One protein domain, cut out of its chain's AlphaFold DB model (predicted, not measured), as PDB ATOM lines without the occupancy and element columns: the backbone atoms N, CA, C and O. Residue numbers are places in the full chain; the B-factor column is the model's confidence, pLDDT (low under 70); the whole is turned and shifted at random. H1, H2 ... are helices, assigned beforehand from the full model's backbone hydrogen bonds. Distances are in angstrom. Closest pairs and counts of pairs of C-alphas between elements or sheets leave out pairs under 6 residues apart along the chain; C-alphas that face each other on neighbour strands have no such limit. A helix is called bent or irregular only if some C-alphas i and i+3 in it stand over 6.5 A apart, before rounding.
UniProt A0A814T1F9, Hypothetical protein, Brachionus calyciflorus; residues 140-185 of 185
ATOM      1  N   LYS A 140     -28.173 -39.238 -27.640       83.25
ATOM      2  CA  LYS A 140     -29.236 -40.248 -27.664       83.25
ATOM      3  C   LYS A 140     -30.403 -39.808 -26.783       83.25
ATOM      4  O   LYS A 140     -30.229 -39.567 -25.589       83.25
ATOM      5  N   ARG A 141     -31.596 -39.722 -27.369       86.00
ATOM      6  CA  ARG A 141     -32.828 -39.403 -26.644       86.00
ATOM      7  C   ARG A 141     -33.443 -40.694 -26.122       86.00
ATOM      8  O   ARG A 141     -33.856 -41.541 -26.900       86.00
ATOM      9  N   TYR A 142     -33.491 -40.839 -24.805       87.25
ATOM     10  CA  TYR A 142     -34.195 -41.948 -24.167       87.25
ATOM     11  C   TYR A 142     -35.665 -41.584 -23.961       87.25
ATOM     12  O   TYR A 142     -36.009 -40.419 -23.773       87.25
ATOM     13  N   ASN A 143     -36.547 -42.577 -23.975       87.12
ATOM     14  CA  ASN A 143     -37.948 -42.362 -23.639       87.12
ATOM     15  C   ASN A 143     -38.107 -42.332 -22.109       87.12
ATOM     16  O   ASN A 143     -37.789 -43.308 -21.437       87.12
ATOM     17  N   GLN A 144     -38.644 -41.242 -21.559       85.06
ATOM     18  CA  GLN A 144     -38.794 -41.062 -20.110       85.06
ATOM     19  C   GLN A 144     -39.672 -42.132 -19.434       85.06
ATOM     20  O   GLN A 144     -39.439 -42.460 -18.273       85.06
ATOM     21  N   LYS A 145     -40.687 -42.671 -20.125       86.94
ATOM     22  CA  LYS A 145     -41.587 -43.696 -19.569       86.94
ATOM     23  C   LYS A 145     -40.960 -45.087 -19.622       86.94
ATOM     24  O   LYS A 145     -41.077 -45.833 -18.655       86.94
ATOM     25  N   LYS A 146     -40.318 -45.431 -20.747       88.56
ATOM     26  CA  LYS A 146     -39.695 -46.752 -20.954       88.56
ATOM     27  C   LYS A 146     -38.371 -46.882 -20.196       88.56
ATOM     28  O   LYS A 146     -38.113 -47.915 -19.589       88.56
ATOM     29  N   ASP A 147     -37.555 -45.832 -20.212       85.69
ATOM     30  CA  ASP A 147     -36.208 -45.808 -19.646       85.69
ATOM     31  C   ASP A 147     -35.946 -44.480 -18.921       85.69
ATOM     32  O   ASP A 147     -35.158 -43.623 -19.336       85.69
ATOM     33  N   ALA A 148     -36.657 -44.309 -17.804       87.12
ATOM     34  CA  ALA A 148     -36.541 -43.132 -16.952       87.12
ATOM     35  C   ALA A 148     -35.092 -42.898 -16.503       87.12
ATOM     36  O   ALA A 148     -34.606 -41.770 -16.532       87.12
ATOM     37  N   GLN A 149     -34.384 -43.958 -16.104       85.50
ATOM     38  CA  GLN A 149     -33.036 -43.831 -15.559       85.50
ATOM     39  C   GLN A 149     -32.069 -43.225 -16.582       85.50
ATOM     40  O   GLN A 149     -31.381 -42.257 -16.248       85.50
ATOM     41  N   ASN A 150     -32.034 -43.740 -17.816       87.19
ATOM     42  CA  ASN A 150     -31.156 -43.175 -18.839       87.19
ATOM     43  C   ASN A 150     -31.637 -41.807 -19.330       87.19
ATOM     44  O   ASN A 150     -30.800 -40.940 -19.583       87.19
ATOM     45  N   TYR A 151     -32.952 -41.567 -19.376       88.81
ATOM     46  CA  TYR A 151     -33.500 -40.243 -19.676       88.81
ATOM     47  C   TYR A 151     -32.962 -39.174 -18.716       88.81
ATOM     48  O   TYR A 151     -32.320 -38.214 -19.146       88.81
ATOM     49  N   PHE A 152     -33.136 -39.366 -17.405       87.06
ATOM     50  CA  PHE A 152     -32.666 -38.386 -16.425       87.06
ATOM     51  C   PHE A 152     -31.139 -38.331 -16.329       87.06
ATOM     52  O   PHE A 152     -30.588 -37.254 -16.098       87.06
ATOM     53  N   ARG A 153     -30.443 -39.459 -16.540       88.62
ATOM     54  CA  ARG A 153     -28.975 -39.495 -16.614       88.62
ATOM     55  C   ARG A 153     -28.469 -38.548 -17.701       88.62
ATOM     56  O   ARG A 153     -27.632 -37.699 -17.406       88.62
ATOM     57  N   VAL A 154     -28.971 -38.686 -18.930       88.12
ATOM     58  CA  VAL A 154     -28.538 -37.869 -20.074       88.12
ATOM     59  C   VAL A 154     -28.880 -36.399 -19.864       88.12
ATOM     60  O   VAL A 154     -28.027 -35.543 -20.087       88.12
ATOM     61  N   GLU A 155     -30.072 -36.094 -19.356       88.56
ATOM     62  CA  GLU A 155     -30.464 -34.712 -19.071       88.56
ATOM     63  C   GLU A 155     -29.550 -34.040 -18.035       88.56
ATOM     64  O   GLU A 155     -29.016 -32.950 -18.266       88.56
ATOM     65  N   VAL A 156     -29.269 -34.721 -16.917       89.12
ATOM     66  CA  VAL A 156     -28.307 -34.224 -15.920       89.12
ATOM     67  C   VAL A 156     -26.912 -34.096 -16.536       89.12
ATOM     68  O   VAL A 156     -26.227 -33.103 -16.306       89.12
ATOM     69  N   MET A 157     -26.483 -35.056 -17.353       90.19
ATOM     70  CA  MET A 157     -25.169 -35.037 -17.996       90.19
ATOM     71  C   MET A 157     -24.984 -33.849 -18.952       90.19
ATOM     72  O   MET A 157     -23.878 -33.319 -19.053       90.19
ATOM     73  N   ILE A 158     -26.041 -33.416 -19.638       90.94
ATOM     74  CA  ILE A 158     -25.977 -32.336 -20.630       90.94
ATOM     75  C   ILE A 158     -26.066 -30.961 -19.964       90.94
ATOM     76  O   ILE A 158     -25.259 -30.078 -20.276       90.94
ATOM     77  N   PHE A 159     -27.014 -30.783 -19.042       90.50
ATOM     78  CA  PHE A 159     -27.387 -29.460 -18.530       90.50
ATOM     79  C   PHE A 159     -26.839 -29.134 -17.139       90.50
ATOM     80  O   PHE A 159     -26.912 -27.978 -16.711       90.50
ATOM     81  N   PHE A 160     -26.232 -30.100 -16.443       88.50
ATOM     82  CA  PHE A 160     -25.592 -29.856 -15.153       88.50
ATOM     83  C   PHE A 160     -24.062 -29.750 -15.266       88.50
ATOM     84  O   PHE A 160     -23.426 -30.559 -15.948       88.50
ATOM     85  N   PRO A 161     -23.426 -28.800 -14.561       91.56
ATOM     86  CA  PRO A 161     -21.977 -28.787 -14.404       91.56
ATOM     87  C   PRO A 161     -21.513 -29.972 -13.543       91.56
ATOM     88  O   PRO A 161     -21.771 -30.016 -12.345       91.56
ATOM     89  N   TRP A 162     -20.800 -30.930 -14.136       90.81
ATOM     90  CA  TRP A 162     -20.244 -32.103 -13.442       90.81
ATOM     91  C   TRP A 162     -18.768 -32.276 -13.784       90.81
ATOM     92  O   TRP A 162     -18.307 -31.792 -14.818       90.81
ATOM     93  N   THR A 163     -18.004 -32.938 -12.917       86.75
ATOM     94  CA  THR A 163     -16.566 -33.197 -13.143       86.75
ATOM     95  C   THR A 163     -16.261 -34.687 -13.190       86.75
ATOM     96  O   THR A 163     -15.373 -35.110 -13.925       86.75
ATOM     97  N   ASN A 164     -17.004 -35.486 -12.422       87.12
ATOM     98  CA  ASN A 164     -16.882 -36.936 -12.412       87.12
ATOM     99  C   ASN A 164     -18.250 -37.589 -12.640       87.12
ATOM    100  O   ASN A 164     -19.131 -37.512 -11.785       87.12
ATOM    101  N   GLU A 165     -18.409 -38.242 -13.788       85.94
ATOM    102  CA  GLU A 165     -19.668 -38.864 -14.200       85.94
ATOM    103  C   GLU A 165     -20.132 -39.938 -13.207       85.94
ATOM    104  O   GLU A 165     -21.263 -39.893 -12.733       85.94
ATOM    105  N   GLN A 166     -19.245 -40.845 -12.794       83.44
ATOM    106  CA  GLN A 166     -19.602 -41.957 -11.908       83.44
ATOM    107  C   GLN A 166     -20.055 -41.475 -10.523       83.44
ATOM    108  O   GLN A 166     -20.968 -42.029  -9.914       83.44
ATOM    109  N   LYS A 167     -19.412 -40.426 -10.001       83.75
ATOM    110  CA  LYS A 167     -19.700 -39.889  -8.664       83.75
ATOM    111  C   LYS A 167     -20.863 -38.915  -8.633       83.75
ATOM    112  O   LYS A 167     -21.453 -38.754  -7.573       83.75
ATOM    113  N   GLU A 168     -21.129 -38.207  -9.725       82.31
ATOM    114  CA  GLU A 168     -22.091 -37.103  -9.731       82.31
ATOM    115  C   GLU A 168     -23.321 -37.386 -10.594       82.31
ATOM    116  O   GLU A 168     -24.379 -36.813 -10.328       82.31
ATOM    117  N   VAL A 169     -23.192 -38.224 -11.622       81.94
ATOM    118  CA  VAL A 169     -24.249 -38.520 -12.598       81.94
ATOM    119  C   VAL A 169     -24.786 -39.935 -12.400       81.94
ATOM    120  O   VAL A 169     -25.991 -40.096 -12.394       81.94
ATOM    121  N   GLU A 170     -23.962 -40.951 -12.134       76.75
ATOM    122  CA  GLU A 170     -24.432 -42.339 -11.925       76.75
ATOM    123  C   GLU A 170     -24.923 -42.635 -10.490       76.75
ATOM    124  O   GLU A 170     -24.958 -43.782 -10.037       76.75
ATOM    125  N   CYS A 171     -25.312 -41.611  -9.729       69.31
ATOM    126  CA  CYS A 171     -25.821 -41.803  -8.372       69.31
ATOM    127  C   CYS A 171     -27.182 -42.513  -8.361       69.31
ATOM    128  O   CYS A 171     -28.033 -42.277  -9.209       69.31
ATOM    129  N   LYS A 172     -27.461 -43.297  -7.311       65.44
ATOM    130  CA  LYS A 172     -28.784 -43.924  -7.107       65.44
ATOM    131  C   LYS A 172     -29.942 -42.917  -7.022       65.44
ATOM    132  O   LYS A 172     -31.088 -43.305  -7.200       65.44
ATOM    133  N   ASP A 173     -29.638 -41.645  -6.765       75.94
ATOM    134  CA  ASP A 173     -30.601 -40.558  -6.572       75.94
ATOM    135  C   ASP A 173     -30.559 -39.500  -7.703       75.94
ATOM    136  O   ASP A 173     -30.648 -38.291  -7.475       75.94
ATOM    137  N   ILE A 174     -30.371 -39.943  -8.953       77.56
ATOM    138  CA  ILE A 174     -30.430 -39.071 -10.146       77.56
ATOM    139  C   ILE A 174     -31.740 -38.276 -10.191       77.56
ATOM    140  O   ILE A 174     -31.732 -37.092 -10.526       77.56
ATOM    141  N   MET A 175     -32.850 -38.916  -9.819       76.00
ATOM    142  CA  MET A 175     -34.187 -38.323  -9.824       76.00
ATOM    143  C   MET A 175     -34.274 -37.080  -8.947       76.00
ATOM    144  O   MET A 175     -34.709 -36.024  -9.414       76.00
ATOM    145  N   ASP A 176     -33.856 -37.169  -7.684       78.50
ATOM    146  CA  ASP A 176     -33.960 -36.011  -6.806       78.50
ATOM    147  C   ASP A 176     -32.905 -34.963  -7.147       78.50
ATOM    148  O   ASP A 176     -33.150 -33.770  -6.968       78.50
ATOM    149  N   LYS A 177     -31.750 -35.365  -7.693       74.62
ATOM    150  CA  LYS A 177     -30.781 -34.406  -8.232       74.62
ATOM    151  C   LYS A 177     -31.377 -33.612  -9.394       74.62
ATOM    152  O   LYS A 177     -31.274 -32.387  -9.377       74.62
ATOM    153  N   PHE A 178     -32.040 -34.267 -10.345       77.88
ATOM    154  CA  PHE A 178     -32.743 -33.598 -11.441       77.88
ATOM    155  C   PHE A 178     -33.794 -32.615 -10.905       77.88
ATOM    156  O   PHE A 178     -33.751 -31.434 -11.248       77.88
ATOM    157  N   ARG A 179     -34.655 -33.056  -9.975       78.62
ATOM    158  CA  ARG A 179     -35.684 -32.202  -9.346       78.62
ATOM    159  C   ARG A 179     -35.096 -30.974  -8.653       78.62
ATOM    160  O   ARG A 179     -35.574 -29.866  -8.854       78.62
ATOM    161  N   ARG A 180     -34.032 -31.142  -7.865       76.12
ATOM    162  CA  ARG A 180     -33.381 -30.025  -7.153       76.12
ATOM    163  C   ARG A 180     -32.720 -29.021  -8.101       76.12
ATOM    164  O   ARG A 180     -32.526 -27.873  -7.718       76.12
ATOM    165  N   THR A 181     -32.340 -29.457  -9.299       66.56
ATOM    166  CA  THR A 181     -31.434 -28.708 -10.178       66.56
ATOM    167  C   THR A 181     -32.152 -28.038 -11.347       66.56
ATOM    168  O   THR A 181     -31.824 -26.904 -11.683       66.56
ATOM    169  N   ILE A 182     -33.109 -28.725 -11.974       65.88
ATOM    170  CA  ILE A 182     -33.762 -28.264 -13.209       65.88
ATOM    171  C   ILE A 182     -35.047 -27.480 -12.922       65.88
ATOM    172  O   ILE A 182     -35.398 -26.601 -13.690       65.88
ATOM    173  N   GLN A 183     -35.716 -27.725 -11.792       58.53
ATOM    174  CA  GLN A 183     -36.966 -27.037 -11.429       58.53
ATOM    175  C   GLN A 183     -36.765 -25.665 -10.756       58.53
ATOM    176  O   GLN A 183     -37.743 -24.972 -10.498       58.53
ATOM    177  N   VAL A 184     -35.520 -25.294 -10.432       52.22
ATOM    178  CA  VAL A 184     -35.177 -24.056  -9.700       52.22
ATOM    179  C   VAL A 184     -34.541 -22.991 -10.611       52.22
ATOM    180  O   VAL A 184     -34.381 -21.847 -10.192       52.22
ATOM    181  N   ARG A 185     -34.174 -23.350 -11.846       48.09
ATOM    182  CA  ARG A 185     -33.702 -22.414 -12.879       48.09
ATOM    183  C   ARG A 185     -34.856 -21.978 -13.765       48.09
ATOM    184  O   ARG A 185     -34.812 -20.804 -14.186       48.09
TER     185      ARG A 185
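This is residues 140 to 185 of the 185 residues of the protein "Hypothetical protein" of Brachionus calyciflorus (UniProt A0A814T1F9). Two helices, the longer H1 and the shorter H3, pack on each other at a slant and run the same way. Between them the chain makes a loop out to one side and back, residues 160 to 173, in which the one-turn helix H2 sits near H1 but apart from H3. Residues 140 to 147 lead into H1 with no named element. The printed part has 46 residues, with three named helices in the order H1, H2, H3 and no named strand; its class is all helix. It is compact, with a radius of gyration of the C-alphas of 10.0 A, and its rounded outline spans 26 by 24 by 19 A.

Start at residue 140 and read on to H1, residues 148 to 159. Next comes H2, residues 165 to 168; it is close to H1 but not clearly touching it, with 1 pair of C-alphas within 8 A, those of Met 157 and Glu 165 at 7.7 A. Read on to H3, residues 174 to 182, and compare it with H1: the two touch, with 7 pairs of C-alphas within 8 A. Their closest C-alphas are those of Val 156 and Phe 178, 6.3 A apart. Their lines stand at a steep tilt of 39 degrees, and they run the same way. H2 and H3 are apart, though they follow each other in the chain. In the backbone of H1 and H3, every O i to N i+4 pair is within hydrogen-bond range; H2 is too short for such a pair, and its 1 pair of O i and N i+3 is within range.

Find C-alpha 148 at (-36.541, -43.132, -16.952); from there H1 runs 16.5 A to C-alpha 159 at (-27.387, -29.460, -18.530). H2 begins at Glu 165 and ends at Glu 168. Look for H3 from Ile 174 on; it runs 11.7 A and ends at C-alpha 182, at (-33.762, -28.264, -13.209). None of the three helices is bent.

The two C-alphas farthest apart are those of Lys 146, before H1, and Thr 163, between H1 and H2, at 27.9 A. From the C-alpha of Lys 140 to that of Arg 185, the chain's last residue, is 23.6 A. The printed part has no cut, and the links from H1 to H2 and from H2 to H3 are both tight, with 5 residues each. In the B-factor column you will find a mean pLDDT of 81.1 for the printed part; the model's confidence is low, under 70, at residues 171 to 172 and 181 to 185, of which 181 to 182 belong to H3.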